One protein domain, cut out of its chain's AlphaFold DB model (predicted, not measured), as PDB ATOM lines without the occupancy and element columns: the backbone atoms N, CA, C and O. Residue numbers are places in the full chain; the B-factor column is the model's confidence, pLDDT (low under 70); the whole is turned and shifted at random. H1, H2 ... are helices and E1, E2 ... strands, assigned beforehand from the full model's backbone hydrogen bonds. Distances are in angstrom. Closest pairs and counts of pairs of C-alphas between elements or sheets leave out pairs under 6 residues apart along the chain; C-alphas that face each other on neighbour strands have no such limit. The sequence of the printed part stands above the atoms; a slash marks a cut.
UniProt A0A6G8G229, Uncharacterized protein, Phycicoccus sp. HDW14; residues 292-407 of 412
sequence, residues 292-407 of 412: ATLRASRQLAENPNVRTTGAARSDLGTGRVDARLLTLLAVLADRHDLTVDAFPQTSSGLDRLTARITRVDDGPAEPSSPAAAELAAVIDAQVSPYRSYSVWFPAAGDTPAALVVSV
ATOM      1  N   ALA A 292     204.577 228.445 288.277       90.75
ATOM      2  CA  ALA A 292     205.578 228.431 287.215       90.75
ATOM      3  C   ALA A 292     205.793 229.832 286.612       90.75
ATOM      4  O   ALA A 292     206.939 230.267 286.456       90.75
ATOM      5  N   THR A 293     204.710 230.566 286.345       91.62
ATOM      6  CA  THR A 293     204.748 231.940 285.818       91.62
ATOM      7  C   THR A 293     205.356 232.905 286.828       91.62
ATOM      8  O   THR A 293     206.193 233.741 286.470       91.62
ATOM      9  N   LEU A 294     205.016 232.760 288.112       94.69
ATOM     10  CA  LEU A 294     205.601 233.575 289.176       94.69
ATOM     11  C   LEU A 294     207.119 233.351 289.289       94.69
ATOM     12  O   LEU A 294     207.884 234.310 289.412       94.69
ATOM     13  N   ARG A 295     207.573 232.095 289.195       95.44
ATOM     14  CA  ARG A 295     209.004 231.753 289.209       95.44
ATOM     15  C   ARG A 295     209.735 232.326 287.994       95.44
ATOM     16  O   ARG A 295     210.796 232.923 288.171       95.44
ATOM     17  N   ALA A 296     209.165 232.195 286.797       96.00
ATOM     18  CA  ALA A 296     209.729 232.771 285.574       96.00
ATOM     19  C   ALA A 296     209.815 234.306 285.649       96.00
ATOM     20  O   ALA A 296     210.826 234.889 285.264       96.00
ATOM     21  N   SER A 297     208.797 234.958 286.220       96.31
ATOM     22  CA  SER A 297     208.777 236.415 286.401       96.31
ATOM     23  C   SER A 297     209.892 236.897 287.332       96.31
ATOM     24  O   SER A 297     210.568 237.879 287.023       96.31
ATOM     25  N   ARG A 298     210.143 236.184 288.442       96.81
ATOM     26  CA  ARG A 298     211.265 236.487 289.351       96.81
ATOM     27  C   ARG A 298     212.618 236.299 288.671       96.81
ATOM     28  O   ARG A 298     213.460 237.183 288.762       96.81
ATOM     29  N   GLN A 299     212.796 235.201 287.935       97.00
ATOM     30  CA  GLN A 299     214.031 234.956 287.181       97.00
ATOM     31  C   GLN A 299     214.303 236.046 286.139       97.00
ATOM     32  O   GLN A 299     215.449 236.450 285.962       97.00
ATOM     33  N   LEU A 300     213.261 236.549 285.468       97.00
ATOM     34  CA  LEU A 300     213.403 237.662 284.534       97.00
ATOM     35  C   LEU A 300     213.773 238.964 285.259       97.00
ATOM     36  O   LEU A 300     214.627 239.699 284.775       97.00
ATOM     37  N   ALA A 301     213.176 239.234 286.423       96.62
ATOM     38  CA  ALA A 301     213.489 240.412 287.233       96.62
ATOM     39  C   ALA A 301     214.919 240.392 287.814       96.62
ATOM     40  O   ALA A 301     215.491 241.452 288.059       96.62
ATOM     41  N   GLU A 302     215.490 239.205 288.026       96.81
ATOM     42  CA  GLU A 302     216.874 238.999 288.480       96.81
ATOM     43  C   GLU A 302     217.894 238.990 287.325       96.81
ATOM     44  O   GLU A 302     219.102 238.944 287.568       96.81
ATOM     45  N   ASN A 303     217.444 239.032 286.065       97.25
ATOM     46  CA  ASN A 303     218.343 239.019 284.918       97.25
ATOM     47  C   ASN A 303     219.106 240.358 284.825       97.25
ATOM     48  O   ASN A 303     218.472 241.402 284.673       97.25
ATOM     49  N   PRO A 304     220.456 240.362 284.849       97.44
ATOM     50  CA  PRO A 304     221.244 241.599 284.808       97.44
ATOM     51  C   PRO A 304     221.033 242.429 283.534       97.44
ATOM     52  O   PRO A 304     221.251 243.640 283.560       97.44
ATOM     53  N   ASN A 305     220.575 241.793 282.453       97.62
ATOM     54  CA  ASN A 305     220.302 242.434 281.169       97.62
ATOM     55  C   ASN A 305     218.852 242.931 281.060       97.62
ATOM     56  O   ASN A 305     218.445 243.418 280.012       97.62
ATOM     57  N   VAL A 306     218.038 242.800 282.114       97.75
ATOM     58  CA  VAL A 306     216.661 243.306 282.144       97.75
ATOM     59  C   VAL A 306     216.498 244.239 283.332       97.75
ATOM     60  O   VAL A 306     216.336 243.831 284.480       97.75
ATOM     61  N   ARG A 307     216.494 245.538 283.053       97.81
ATOM     62  CA  ARG A 307     216.208 246.573 284.042       97.81
ATOM     63  C   ARG A 307     214.718 246.864 284.025       97.81
ATOM     64  O   ARG A 307     214.169 247.286 283.015       97.81
ATOM     65  N   THR A 308     214.056 246.657 285.153       96.31
ATOM     66  CA  THR A 308     212.633 246.981 285.315       96.31
ATOM     67  C   THR A 308     212.478 248.231 286.168       96.31
ATOM     68  O   THR A 308     213.157 248.361 287.190       96.31
ATOM     69  N   THR A 309     211.603 249.154 285.774       92.44
ATOM     70  CA  THR A 309     211.297 250.377 286.536       92.44
ATOM     71  C   THR A 309     209.849 250.384 287.018       92.44
ATOM     72  O   THR A 309     209.000 249.683 286.475       92.44
ATOM     73  N   GLY A 310     209.582 251.138 288.092       86.44
ATOM     74  CA  GLY A 310     208.232 251.465 288.564       86.44
ATOM     75  C   GLY A 310     207.230 250.304 288.545       86.44
ATOM     76  O   GLY A 310     207.397 249.305 289.252       86.44
ATOM     77  N   ALA A 311     206.185 250.460 287.728       91.44
ATOM     78  CA  ALA A 311     205.072 249.522 287.608       91.44
ATOM     79  C   ALA A 311     205.496 248.148 287.064       91.44
ATOM     80  O   ALA A 311     205.004 247.133 287.559       91.44
ATOM     81  N   ALA A 312     206.460 248.087 286.134       95.38
ATOM     82  CA  ALA A 312     206.909 246.817 285.562       95.38
ATOM     83  C   ALA A 312     207.465 245.851 286.617       95.38
ATOM     84  O   ALA A 312     207.196 244.650 286.568       95.38
ATOM     85  N   ARG A 313     208.201 246.366 287.609       95.69
ATOM     86  CA  ARG A 313     208.732 245.532 288.699       95.69
ATOM     87  C   ARG A 313     207.614 244.944 289.564       95.69
ATOM     88  O   ARG A 313     207.702 243.786 289.965       95.69
ATOM     89  N   SER A 314     206.562 245.720 289.825       94.56
ATOM     90  CA  SER A 314     205.385 245.256 290.570       94.56
ATOM     91  C   SER A 314     204.593 244.203 289.786       94.56
ATOM     92  O   SER A 314     204.190 243.185 290.351       94.56
ATOM     93  N   ASP A 315     204.393 244.407 288.482       94.25
ATOM     94  CA  ASP A 315     203.689 243.447 287.622       94.25
ATOM     95  C   ASP A 315     204.440 242.097 287.548       94.25
ATOM     96  O   ASP A 315     203.817 241.042 287.684       94.25
ATOM     97  N   LEU A 316     205.779 242.104 287.448       95.19
ATOM     98  CA  LEU A 316     206.590 240.875 287.527       95.19
ATOM     99  C   LEU A 316     206.529 240.221 288.912       95.19
ATOM    100  O   LEU A 316     206.412 239.001 289.015       95.19
ATOM    101  N   GLY A 317     206.564 241.015 289.986       94.56
ATOM    102  CA  GLY A 317     206.470 240.505 291.358       94.56
ATOM    103  C   GLY A 317     205.146 239.792 291.653       94.56
ATOM    104  O   GLY A 317     205.111 238.879 292.476       94.56
ATOM    105  N   THR A 318     204.077 240.175 290.950       92.12
ATOM    106  CA  THR A 318     202.742 239.565 291.069       92.12
ATOM    107  C   THR A 318     202.492 238.427 290.077       92.12
ATOM    108  O   THR A 318     201.441 237.799 290.151       92.12
ATOM    109  N   GLY A 319     203.431 238.135 289.166       92.06
ATOM    110  CA  GLY A 319     203.295 237.052 288.185       92.06
ATOM    111  C   GLY A 319     202.174 237.270 287.161       92.06
ATOM    112  O   GLY A 319     201.654 236.299 286.626       92.06
ATOM    113  N   ARG A 320     201.782 238.527 286.904       90.69
ATOM    114  CA  ARG A 320     200.677 238.891 285.989       90.69
ATOM    115  C   ARG A 320     201.090 239.007 284.517       90.69
ATOM    116  O   ARG A 320     200.291 239.425 283.682       90.69
ATOM    117  N   VAL A 321     202.350 238.717 284.205       92.94
ATOM    118  CA  VAL A 321     202.898 238.819 282.849       92.94
ATOM    119  C   VAL A 321     202.764 237.471 282.155       92.94
ATOM    120  O   VAL A 321     203.143 236.446 282.718       92.94
ATOM    121  N   ASP A 322     202.247 237.479 280.928       91.62
ATOM    122  CA  ASP A 322     202.065 236.261 280.139       91.62
ATOM    123  C   ASP A 322     203.398 235.511 279.934       91.62
ATOM    124  O   ASP A 322     204.447 236.105 279.655       91.62
ATOM    125  N   ALA A 323     203.364 234.181 280.046       90.75
ATOM    126  CA  ALA A 323     204.558 233.340 279.988       90.75
ATOM    127  C   ALA A 323     205.314 233.429 278.645       90.75
ATOM    128  O   ALA A 323     206.542 233.282 278.605       90.75
ATOM    129  N   ARG A 324     204.614 233.690 277.533       89.19
ATOM    130  CA  ARG A 324     205.231 233.871 276.210       89.19
ATOM    131  C   ARG A 324     205.982 235.189 276.149       89.19
ATOM    132  O   ARG A 324     207.095 235.210 275.633       89.19
ATOM    133  N   LEU A 325     205.414 236.254 276.719       92.69
ATOM    134  CA  LEU A 325     206.082 237.551 276.815       92.69
ATOM    135  C   LEU A 325     207.319 237.474 277.722       92.69
ATOM    136  O   LEU A 325     208.372 237.987 277.349       92.69
ATOM    137  N   LEU A 326     207.236 236.764 278.854       94.88
ATOM    138  CA  LEU A 326     208.399 236.493 279.712       94.88
ATOM    139  C   LEU A 326     209.509 235.756 278.952       94.88
ATOM    140  O   LEU A 326     210.676 236.140 279.029       94.88
ATOM    141  N   THR A 327     209.142 234.720 278.193       93.06
ATOM    142  CA  THR A 327     210.092 233.942 277.382       93.06
ATOM    143  C   THR A 327     210.726 234.808 276.296       93.06
ATOM    144  O   THR A 327     211.941 234.766 276.118       93.06
ATOM    145  N   LEU A 328     209.923 235.620 275.603       91.38
ATOM    146  CA  LEU A 328     210.404 236.546 274.583       91.38
ATOM    147  C   LEU A 328     211.428 237.517 275.176       91.38
ATOM    148  O   LEU A 328     212.544 237.599 274.676       91.38
ATOM    149  N   LEU A 329     211.098 238.188 276.283       95.44
ATOM    150  CA  LEU A 329     212.017 239.117 276.946       95.44
ATOM    151  C   LEU A 329     213.300 238.427 277.419       95.44
ATOM    152  O   LEU A 329     214.377 238.994 277.265       95.44
ATOM    153  N   ALA A 330     213.212 237.201 277.940       95.50
ATOM    154  CA  ALA A 330     214.387 236.433 278.343       95.50
ATOM    155  C   ALA A 330     215.311 236.105 277.156       95.50
ATOM    156  O   ALA A 330     216.528 236.198 277.291       95.50
ATOM    157  N   VAL A 331     214.743 235.749 275.997       92.56
ATOM    158  CA  VAL A 331     215.508 235.486 274.765       92.56
ATOM    159  C   VAL A 331     216.159 236.764 274.241       92.56
ATOM    160  O   VAL A 331     217.321 236.743 273.846       92.56
ATOM    161  N   LEU A 332     215.436 237.884 274.259       92.62
ATOM    162  CA  LEU A 332     215.961 239.174 273.809       92.62
ATOM    163  C   LEU A 332     217.082 239.685 274.730       92.62
ATOM    164  O   LEU A 332     218.088 240.200 274.246       92.62
ATOM    165  N   ALA A 333     216.952 239.452 276.037       96.19
ATOM    166  CA  ALA A 333     217.950 239.808 277.041       96.19
ATOM    167  C   ALA A 333     219.267 239.017 276.932       96.19
ATOM    168  O   ALA A 333     220.254 239.379 277.569       96.19
ATOM    169  N   ASP A 334     219.318 237.935 276.145       94.75
ATOM    170  CA  ASP A 334     220.573 237.228 275.850       94.75
ATOM    171  C   ASP A 334     221.498 238.057 274.942       94.75
ATOM    172  O   ASP A 334     222.717 237.893 274.976       94.75
ATOM    173  N   ARG A 335     220.921 238.966 274.143       94.06
ATOM    174  CA  ARG A 335     221.646 239.768 273.145       94.06
ATOM    175  C   ARG A 335     221.686 241.256 273.452       94.06
ATOM    176  O   ARG A 335     222.655 241.894 273.057       94.06
ATOM    177  N   HIS A 336     220.668 241.770 274.136       96.12
ATOM    178  CA  HIS A 336     220.519 243.195 274.407       96.12
ATOM    179  C   HIS A 336     220.304 243.471 275.891       96.12
ATOM    180  O   HIS A 336     219.713 242.654 276.600       96.12
ATOM    181  N   ASP A 337     220.709 244.657 276.336       97.56
ATOM    182  CA  ASP A 337     220.311 245.179 277.643       97.56
ATOM    183  C   ASP A 337     218.975 245.924 277.512       97.56
ATOM    184  O   ASP A 337     218.853 246.936 276.828       97.56
ATOM    185  N   LEU A 338     217.927 245.422 278.157       97.38
ATOM    186  CA  LEU A 338     216.566 245.936 278.022       97.38
ATOM    187  C   LEU A 338     216.175 246.754 279.249       97.38
ATOM    188  O   LEU A 338     216.343 246.305 280.382       97.38
ATOM    189  N   THR A 339     215.572 247.926 279.038       97.44
ATOM    190  CA  THR A 339     214.846 248.639 280.102       97.44
ATOM    191  C   THR A 339     213.346 248.563 279.847       97.44
ATOM    192  O   THR A 339     212.849 249.140 278.882       97.44
ATOM    193  N   VAL A 340     212.626 247.848 280.714       97.06
ATOM    194  CA  VAL A 340     211.172 247.651 280.642       97.06
ATOM    195  C   VAL A 340     210.493 248.510 281.699       97.06
ATOM    196  O   VAL A 340     210.730 248.340 282.897       97.06
ATOM    197  N   ASP A 341     209.630 249.418 281.259       96.00
ATOM    198  CA  ASP A 341     209.019 250.405 282.151       96.00
ATOM    199  C   ASP A 341     207.614 250.021 282.620       96.00
ATOM    200  O   ASP A 341     207.245 250.236 283.775       96.00
ATOM    201  N   ALA A 342     206.828 249.394 281.745       95.25
ATOM    202  CA  ALA A 342     205.476 248.970 282.083       95.25
ATOM    203  C   ALA A 342     205.046 247.733 281.294       95.25
ATOM    204  O   ALA A 342     205.510 247.503 280.174       95.25
ATOM    205  N   PHE A 343     204.088 246.998 281.857       95.00
ATOM    206  CA  PHE A 343     203.345 245.950 281.166       95.00
ATOM    207  C   PHE A 343     201.882 246.390 281.000       95.00
ATOM    208  O   PHE A 343     201.034 246.048 281.826       95.00
ATOM    209  N   PRO A 344     201.558 247.234 280.003       90.81
ATOM    210  CA  PRO A 344     200.212 247.780 279.871       90.81
ATOM    211  C   PRO A 344     199.166 246.672 279.670       90.81
ATOM    212  O   PRO A 344     199.403 245.669 278.999       90.81
ATOM    213  N   GLN A 345     198.000 246.858 280.293       84.62
ATOM    214  CA  GLN A 345     196.848 245.973 280.125       84.62
ATOM    215  C   GLN A 345     196.145 246.350 278.830       84.62
ATOM    216  O   GLN A 345     195.765 247.504 278.643       84.62
ATOM    217  N   THR A 346     195.953 245.377 277.949       75.44
ATOM    218  CA  THR A 346     194.955 245.488 276.889       75.44
ATOM    219  C   THR A 346     193.584 245.243 277.514       75.44
ATOM    220  O   THR A 346     193.447 244.372 278.368       75.44
ATOM    221  N   SER A 347     192.575 246.003 277.103       64.62
ATOM    222  CA  SER A 347     191.228 246.089 277.696       64.62
ATOM    223  C   SER A 347     190.427 244.777 277.801       64.62
ATOM    224  O   SER A 347     189.305 244.798 278.290       64.62
ATOM    225  N   SER A 348     190.970 243.641 277.362       61.62
ATOM    226  CA  SER A 348     190.260 242.370 277.219       61.62
ATOM    227  C   SER A 348     190.767 241.221 278.107       61.62
ATOM    228  O   SER A 348     190.359 240.087 277.874       61.62
ATOM    229  N   GLY A 349     191.649 241.441 279.094       63.09
ATOM    230  CA  GLY A 349     192.135 240.329 279.929       63.09
ATOM    231  C   GLY A 349     192.955 240.700 281.168       63.09
ATOM    232  O   GLY A 349     193.438 241.823 281.308       63.09
ATOM    233  N   LEU A 350     193.096 239.722 282.074       60.53
ATOM    234  CA  LEU A 350     193.905 239.820 283.298       60.53
ATOM    235  C   LEU A 350     195.413 239.798 283.002       60.53
ATOM    236  O   LEU A 350     196.179 240.485 283.685       60.53
ATOM    237  N   ASP A 351     195.814 239.056 281.971       68.56
ATOM    238  CA  ASP A 351     197.218 238.840 281.641       68.56
ATOM    239  C   ASP A 351     197.797 240.026 280.871       68.56
ATOM    240  O   ASP A 351     197.231 240.517 279.885       68.56
ATOM    241  N   ARG A 352     198.968 240.495 281.313       74.88
ATOM    242  CA  ARG A 352     199.712 241.514 280.576       74.88
ATOM    243  C   ARG A 352     200.361 240.866 279.354       74.88
ATOM    244  O   ARG A 352     201.414 240.238 279.453       74.88
ATOM    245  N   LEU A 353     199.734 241.055 278.199       84.31
ATOM    246  CA  LEU A 353     200.220 240.576 276.901       84.31
ATOM    247  C   LEU A 353     201.148 241.569 276.193       84.31
ATOM    248  O   LEU A 353     201.596 241.302 275.080       84.31
ATOM    249  N   THR A 354     201.415 242.723 276.811       90.81
ATOM    250  CA  THR A 354     202.189 243.808 276.208       90.81
ATOM    251  C   THR A 354     203.331 244.247 277.117       90.81
ATOM    252  O   THR A 354     203.133 244.391 278.322       90.81
ATOM    253  N   ALA A 355     204.513 244.495 276.547       94.06
ATOM    254  CA  ALA A 355     205.647 245.119 277.231       94.06
ATOM    255  C   ALA A 355     205.997 246.460 276.579       94.06
ATOM    256  O   ALA A 355     206.025 246.571 275.352       94.06
ATOM    257  N   ARG A 356     206.300 247.464 277.410       94.69
ATOM    258  CA  ARG A 356     206.840 248.759 276.982       94.69
ATOM    259  C   ARG A 356     208.330 248.832 277.312       94.69
ATOM    260  O   ARG A 356     208.699 248.966 278.481       94.69
ATOM    261  N   ILE A 357     209.165 248.758 276.281       95.81
ATOM    262  CA  ILE A 357     210.628 248.813 276.374       95.81
ATOM    263  C   ILE A 357     211.067 250.241 276.048       95.81
ATOM    264  O   ILE A 357     210.790 250.721 274.957       95.81
ATOM    265  N   THR A 358     211.721 250.937 276.975       96.00
ATOM    266  CA  THR A 358     212.127 252.349 276.808       96.00
ATOM    267  C   THR A 358     213.587 252.512 276.393       96.00
ATOM    268  O   THR A 358     213.952 253.526 275.798       96.00
ATOM    269  N   ARG A 359     214.435 251.516 276.674       96.81
ATOM    270  CA  ARG A 359     215.830 251.471 276.213       96.81
ATOM    271  C   ARG A 359     216.219 250.079 275.748       96.81
ATOM    272  O   ARG A 359     215.769 249.089 276.330       96.81
ATOM    273  N   VAL A 360     217.067 250.057 274.728       96.94
ATOM    274  CA  VAL A 360     217.717 248.867 274.180       96.94
ATOM    275  C   VAL A 360     219.204 249.183 274.111       96.94
ATOM    276  O   VAL A 360     219.601 250.165 273.479       96.94
ATOM    277  N   ASP A 361     220.000 248.377 274.800       95.44
ATOM    278  CA  ASP A 361     221.408 248.631 275.076       95.44
ATOM    279  C   ASP A 361     221.583 250.000 275.765       95.44
ATOM    280  O   ASP A 361     220.830 250.353 276.681       95.44
ATOM    281  N   ASP A 362     222.547 250.804 275.323       93.38
ATOM    282  CA  ASP A 362     222.788 252.146 275.864       93.38
ATOM    283  C   ASP A 362     221.890 253.234 275.231       93.38
ATOM    284  O   ASP A 362     222.000 254.415 275.577       93.38
ATOM    285  N   GLY A 363     220.996 252.863 274.305       94.44
ATOM    286  CA  GLY A 363     220.195 253.790 273.499       94.44
ATOM    287  C   GLY A 363     218.698 253.822 273.843       94.44
ATOM    288  O   GLY A 363     218.162 252.891 274.452       94.44
ATOM    289  N   PRO A 364     217.977 254.889 273.443       95.00
ATOM    290  CA  PRO A 364     216.520 254.912 273.514       95.00
ATOM    291  C   PRO A 364     215.912 253.878 272.555       95.00
ATOM    292  O   PRO A 364     216.467 253.584 271.491       95.00
ATOM    293  N   ALA A 365     214.749 253.338 272.922       94.25
ATOM    294  CA  ALA A 365     213.988 252.407 272.091       94.25
ATOM    295  C   ALA A 365     213.200 253.150 270.990       94.25
ATOM    296  O   ALA A 365     211.973 253.100 270.936       94.25
ATOM    297  N   GLU A 366     213.918 253.875 270.131       94.62
ATOM    298  CA  GLU A 366     213.382 254.662 269.014       94.62
ATOM    299  C   GLU A 366     213.543 253.945 267.668       94.62
ATOM    300  O   GLU A 366     214.509 253.204 267.497       94.62
ATOM    301  N   PRO A 367     212.687 254.220 266.664       90.62
ATOM    302  CA  PRO A 367     212.823 253.621 265.331       90.62
ATOM    303  C   PRO A 367     214.163 253.935 264.650       90.62
ATOM    304  O   PRO A 367     214.638 253.167 263.818       90.62
ATOM    305  N   SER A 368     214.757 255.084 264.980       92.31
ATOM    306  CA  SER A 368     216.054 255.546 264.475       92.31
ATOM    307  C   SER A 368     217.241 254.802 265.099       92.31
ATOM    308  O   SER A 368     218.344 254.857 264.557       92.31
ATOM    309  N   SER A 369     217.037 254.117 266.230       94.31
ATOM    310  CA  SER A 369     218.088 253.379 266.925       94.31
ATOM    311  C   SER A 369     218.352 252.044 266.221       94.31
ATOM    312  O   SER A 369     217.432 251.230 266.097       94.31
ATOM    313  N   PRO A 370     219.598 251.756 265.796       91.94
ATOM    314  CA  PRO A 370     219.920 250.500 265.119       91.94
ATOM    315  C   PRO A 370     219.651 249.279 266.009       91.94
ATOM    316  O   PRO A 370     219.150 248.274 265.514       91.94
ATOM    317  N   ALA A 371     219.894 249.389 267.319       90.25
ATOM    318  CA  ALA A 371     219.612 248.321 268.278       90.25
ATOM    319  C   ALA A 371     218.105 248.047 268.407       90.25
ATOM    320  O   ALA A 371     217.677 246.895 268.424       90.25
ATOM    321  N   ALA A 372     217.275 249.095 268.437       91.75
ATOM    322  CA  ALA A 372     215.823 248.934 268.496       91.75
ATOM    323  C   ALA A 372     215.245 248.386 267.180       91.75
ATOM    324  O   ALA A 372     214.312 247.581 267.210       91.75
ATOM    325  N   ALA A 373     215.807 248.779 266.033       91.44
ATOM    326  CA  ALA A 373     215.430 248.242 264.728       91.44
ATOM    327  C   ALA A 373     215.803 246.755 264.590       91.44
ATOM    328  O   ALA A 373     214.985 245.957 264.127       91.44
ATOM    329  N   GLU A 374     217.002 246.361 265.037       89.94
ATOM    330  CA  GLU A 374     217.409 244.953 265.105       89.94
ATOM    331  C   GLU A 374     216.487 244.159 266.037       89.94
ATOM    332  O   GLU A 374     215.984 243.100 265.654       89.94
ATOM    333  N   LEU A 375     216.189 244.702 267.222       90.12
ATOM    334  CA  LEU A 375     215.273 244.095 268.181       90.12
ATOM    335  C   LEU A 375     213.880 243.865 267.576       90.12
ATOM    336  O   LEU A 375     213.335 242.766 267.684       90.12
ATOM    337  N   ALA A 376     213.321 244.876 266.905       91.81
ATOM    338  CA  ALA A 376     212.033 244.775 266.225       91.81
ATOM    339  C   ALA A 376     212.049 243.686 265.140       91.81
ATOM    340  O   ALA A 376     211.144 242.855 265.099       91.81
ATOM    341  N   ALA A 377     213.114 243.611 264.333       90.62
ATOM    342  CA  ALA A 377     213.263 242.575 263.311       90.62
ATOM    343  C   ALA A 377     213.343 241.158 263.912       90.62
ATOM    344  O   ALA A 377     212.762 240.218 263.366       90.62
ATOM    345  N   VAL A 378     214.025 240.989 265.053       88.88
ATOM    346  CA  VAL A 378     214.084 239.704 265.773       88.88
ATOM    347  C   VAL A 378     212.711 239.305 266.314       88.88
ATOM    348  O   VAL A 378     212.370 238.120 266.275       88.88
ATOM    349  N   ILE A 379     211.927 240.266 266.809       89.81
ATOM    350  CA  ILE A 379     210.569 240.024 267.307       89.81
ATOM    351  C   ILE A 379     209.627 239.648 266.153       89.81
ATOM    352  O   ILE A 379     208.890 238.669 266.263       89.81
ATOM    353  N   ASP A 380     209.695 240.356 265.026       90.62
ATOM    354  CA  ASP A 380     208.867 240.067 263.847       90.62
ATOM    355  C   ASP A 380     209.206 238.716 263.200       90.62
ATOM    356  O   ASP A 380     208.333 238.055 262.629       90.62
ATOM    357  N   ALA A 381     210.457 238.264 263.323       90.81
ATOM    358  CA  ALA A 381     210.900 236.956 262.847       90.81
ATOM    359  C   ALA A 381     210.456 235.782 263.745       90.81
ATOM    360  O   ALA A 381     210.684 234.621 263.383       90.81
ATOM    361  N   GLN A 382     209.838 236.039 264.905       87.88
ATOM    362  CA  GLN A 382     209.384 234.969 265.793       87.88
ATOM    363  C   GLN A 382     208.275 234.136 265.141       87.88
ATOM    364  O   GLN A 382     207.318 234.640 264.551       87.88
ATOM    365  N   VAL A 383     208.383 232.819 265.291       87.88
ATOM    366  CA  VAL A 383     207.379 231.860 264.818       87.88
ATOM    367  C   VAL A 383     206.386 231.515 265.929       87.88
ATOM    368  O   VAL A 383     206.632 231.747 267.112       87.88
ATOM    369  N   SER A 384     205.239 230.945 265.555       77.88
ATOM    370  CA  SER A 384     204.259 230.428 266.522       77.88
ATOM    371  C   SER A 384     204.927 229.460 267.521       77.88
ATOM    372  O   SER A 384     205.745 228.643 267.088       77.88
ATOM    373  N   PRO A 385     204.609 229.517 268.832       80.06
ATOM    374  CA  PRO A 385     203.562 230.319 269.487       80.06
ATOM    375  C   PRO A 385     204.006 231.713 269.970       80.06
ATOM    376  O   PRO A 385     203.225 232.400 270.622       80.06
ATOM    377  N   TYR A 386     205.241 232.131 269.677       78.06
ATOM    378  CA  TYR A 386     205.845 233.373 270.187       78.06
ATOM    379  C   TYR A 386     205.763 234.548 269.212       78.06
ATOM    380  O   TYR A 386     206.271 235.627 269.509       78.06
ATOM    381  N   ARG A 387     205.143 234.342 268.046       82.56
ATOM    382  CA  ARG A 387     204.937 235.393 267.051       82.56
ATOM    383  C   ARG A 387     204.213 236.573 267.700       82.56
ATOM    384  O   ARG A 387     203.106 236.400 268.214       82.56
ATOM    385  N   SER A 388     204.834 237.749 267.663       81.19
ATOM    386  CA  SER A 388     204.201 238.992 268.092       81.19
ATOM    387  C   SER A 388     202.955 239.259 267.247       81.19
ATOM    388  O   SER A 388     202.899 238.951 266.054       81.19
ATOM    389  N   TYR A 389     201.924 239.807 267.881       82.12
ATOM    390  CA  TYR A 389     200.755 240.309 267.165       82.12
ATOM    391  C   TYR A 389     201.084 241.643 266.497       82.12
ATOM    392  O   TYR A 389     200.748 241.869 265.337       82.12
ATOM    393  N   SER A 390     201.776 242.509 267.237       86.81
ATOM    394  CA  SER A 390     202.204 243.810 266.755       86.81
ATOM    395  C   SER A 390     203.444 244.286 267.501       86.81
ATOM    396  O   SER A 390     203.604 244.071 268.707       86.81
ATOM    397  N   VAL A 391     204.309 244.956 266.747       90.19
ATOM    398  CA  VAL A 391     205.471 245.700 267.224       90.19
ATOM    399  C   VAL A 391     205.310 247.111 266.690       90.19
ATOM    400  O   VAL A 391     205.144 247.301 265.486       90.19
ATOM    401  N   TRP A 392     205.281 248.106 267.569       91.75
ATOM    402  CA  TRP A 392     205.143 249.490 267.132       91.75
ATOM    403  C   TRP A 392     205.835 250.455 268.083       91.75
ATOM    404  O   TRP A 392     206.059 250.168 269.259       91.75
ATOM    405  N   PHE A 393     206.144 251.626 267.544       90.25
ATOM    406  CA  PHE A 393     206.696 252.749 268.282       90.25
ATOM    407  C   PHE A 393     205.573 253.780 268.440       90.25
ATOM    408  O   PHE A 393     205.042 254.241 267.424       90.25
ATOM    409  N   PRO A 394     205.140 254.125 269.668       87.12
ATOM    410  CA  PRO A 394     204.214 255.226 269.866       87.12
ATOM    411  C   PRO A 394     204.844 256.506 269.310       87.12
ATOM    412  O   PRO A 394     206.055 256.704 269.418       87.12
ATOM    413  N   ALA A 395     204.023 257.378 268.723       83.19
ATOM    414  CA  ALA A 395     204.490 258.695 268.315       83.19
ATOM    415  C   ALA A 395     205.110 259.415 269.522       83.19
ATOM    416  O   ALA A 395     204.605 259.292 270.640       83.19
ATOM    417  N   ALA A 396     206.199 260.149 269.283       74.19
ATOM    418  CA  ALA A 396     206.879 260.963 270.285       74.19
ATOM    419  C   ALA A 396     205.962 262.118 270.739       74.19
ATOM    420  O   ALA A 396     206.061 263.238 270.253       74.19
ATOM    421  N   GLY A 397     204.992 261.805 271.595       80.19
ATOM    422  CA  GLY A 397     204.218 262.768 272.372       80.19
ATOM    423  C   GLY A 397     204.812 262.905 273.773       80.19
ATOM    424  O   GLY A 397     206.018 262.773 273.958       80.19
ATOM    425  N   ASP A 398     203.953 263.078 274.779       70.44
ATOM    426  CA  ASP A 398     204.367 263.200 276.189       70.44
ATOM    427  C   ASP A 398     204.952 261.908 276.788       70.44
ATOM    428  O   ASP A 398     205.468 261.900 277.907       70.44
ATOM    429  N   THR A 399     204.873 260.786 276.071       73.25
ATOM    430  CA  THR A 399     205.487 259.531 276.502       73.25
ATOM    431  C   THR A 399     206.904 259.396 275.953       73.25
ATOM    432  O   THR A 399     207.094 259.583 274.750       73.25
ATOM    433  N   PRO A 400     207.884 258.993 276.788       78.62
ATOM    434  CA  PRO A 400     209.233 258.713 276.314       78.62
ATOM    435  C   PRO A 400     209.186 257.654 275.215       78.62
ATOM    436  O   PRO A 400     208.355 256.739 275.262       78.62
ATOM    437  N   ALA A 401     210.083 257.786 274.240       83.56
ATOM    438  CA  ALA A 401     210.167 256.850 273.138       83.56
ATOM    439  C   ALA A 401     210.290 255.411 273.645       83.56
ATOM    440  O   ALA A 401     211.100 255.101 274.525       83.56
ATOM    441  N   ALA A 402     209.437 254.545 273.109       89.38
ATOM    442  CA  ALA A 402     209.344 253.172 273.549       89.38
ATOM    443  C   ALA A 402     209.032 252.237 272.386       89.38
ATOM    444  O   ALA A 402     208.278 252.578 271.479       89.38
ATOM    445  N   LEU A 403     209.545 251.019 272.466       89.31
ATOM    446  CA  LEU A 403     209.097 249.897 271.663       89.31
ATOM    447  C   LEU A 403     207.992 249.174 272.433       89.31
ATOM    448  O   LEU A 403     208.207 248.714 273.560       89.31
ATOM    449  N   VAL A 404     206.806 249.086 271.837       90.94
ATOM    450  CA  VAL A 404     205.679 248.342 272.400       90.94
ATOM    451  C   VAL A 404     205.545 247.021 271.658       90.94
ATOM    452  O   VAL A 404     205.435 246.988 270.432       90.94
ATOM    453  N   VAL A 405     205.575 245.931 272.421       86.94
ATOM    454  CA  VAL A 405     205.515 244.563 271.902       86.94
ATOM    455  C   VAL A 405     204.300 243.874 272.490       86.94
ATOM    456  O   VAL A 405     204.213 243.767 273.713       86.94
ATOM    457  N   SER A 406     203.401 243.378 271.638       87.25
ATOM    458  CA  SER A 406     202.218 242.621 272.059       87.25
ATOM    459  C   SER A 406     202.245 241.192 271.531       87.25
ATOM    460  O   SER A 406     202.564 240.951 270.365       87.25
ATOM    461  N   VAL A 407     201.866 240.237 272.377       83.94
ATOM    462  CA  VAL A 407     201.740 238.810 272.041       83.94
ATOM    463  C   VAL A 407     200.250 238.455 271.949       83.94
ATOM    464  O   VAL A 407     199.460 238.963 272.746       83.94
TER     465      VAL A 407
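AT A GLANCE: This is residues 292 to 407 of the 412 residues of an uncharacterized protein of Phycicoccus sp. HDW14 (UniProt A0A6G8G229). A strongly twisted sheet of five strands has H3 and H4 over one face; H2 is beside its strands on that face, and H1 packs on H2 and H3. The 116 printed residues include four named helices and five named strands, in the order H1 E1 H2 H3 E2 E3 H4 E4 E5. The mixed sheet runs E1 E2 E3 E5 E4, in two layers with H3 and H4. The class is mixed, helices and strands; the whole is compact, radius of gyration of the C-alphas 12.9 A, spanning 36 by 30 by 29 A.

IN THESE COORDINATES: The strands are E3, residues 354 to 360, 16.5 A long; E2, 338 to 342, 12.2 A; E1, 306 to 308; E5, 403 to 406; and E4, 390 to 392. The helices are H4, residues 370 to 380, 15.3 A; H3, 323 to 332, 14.2 A; H2, 310 to 317; and H1, 292 to 301, 14.4 A, beginning at C-alpha 292 (205.578, 228.431, 287.215). C-alpha 406 ends E5 at (202.218, 242.621, 272.059).

HOW THE PARTS SIT: E1 and E2 are parallel, with N 307 and O 338 2.8 A apart. Antiparallel are hairpin E2 and E3 (N 339 to O 359, 3.0 A), E3 and E5 (N 357 to O 403, 2.9 A), and hairpin E4 and E5 (N 404 to O 392, 2.9 A). E1, H2 H3, E2 form a strand-helix-strand unit, parallel neighbour strands with helices between, its crossover left-handed; E3, H4, E4 form a split one, E5 between its strands, right-handed. H4 is over E4, height 7.5 A; H3 is over E3 and only just over E2, on which 3 of its C-alphas fall, height 8.7 A. H2, on the same face, is only just over none, with 2 C-alphas falling on E2. H1 touches H2 (Ser 297 and Leu 316, closest C-alphas, 5.1 A) and H3 (Thr 293 and Ala 323, 6.0 A), and only grazes the sheet. Every O i to N i+4 pair is within hydrogen-bond range in H1, H3 and H4, and 3 of 4 in H2.

THE WHOLE: The C-alphas farthest apart, Ala 292 and Gly 397, are 37.4 A apart. The printed part has no cut. The link from E2 to E3, 11 residues, is long; in it residues 347 to 351 are under pLDDT 70.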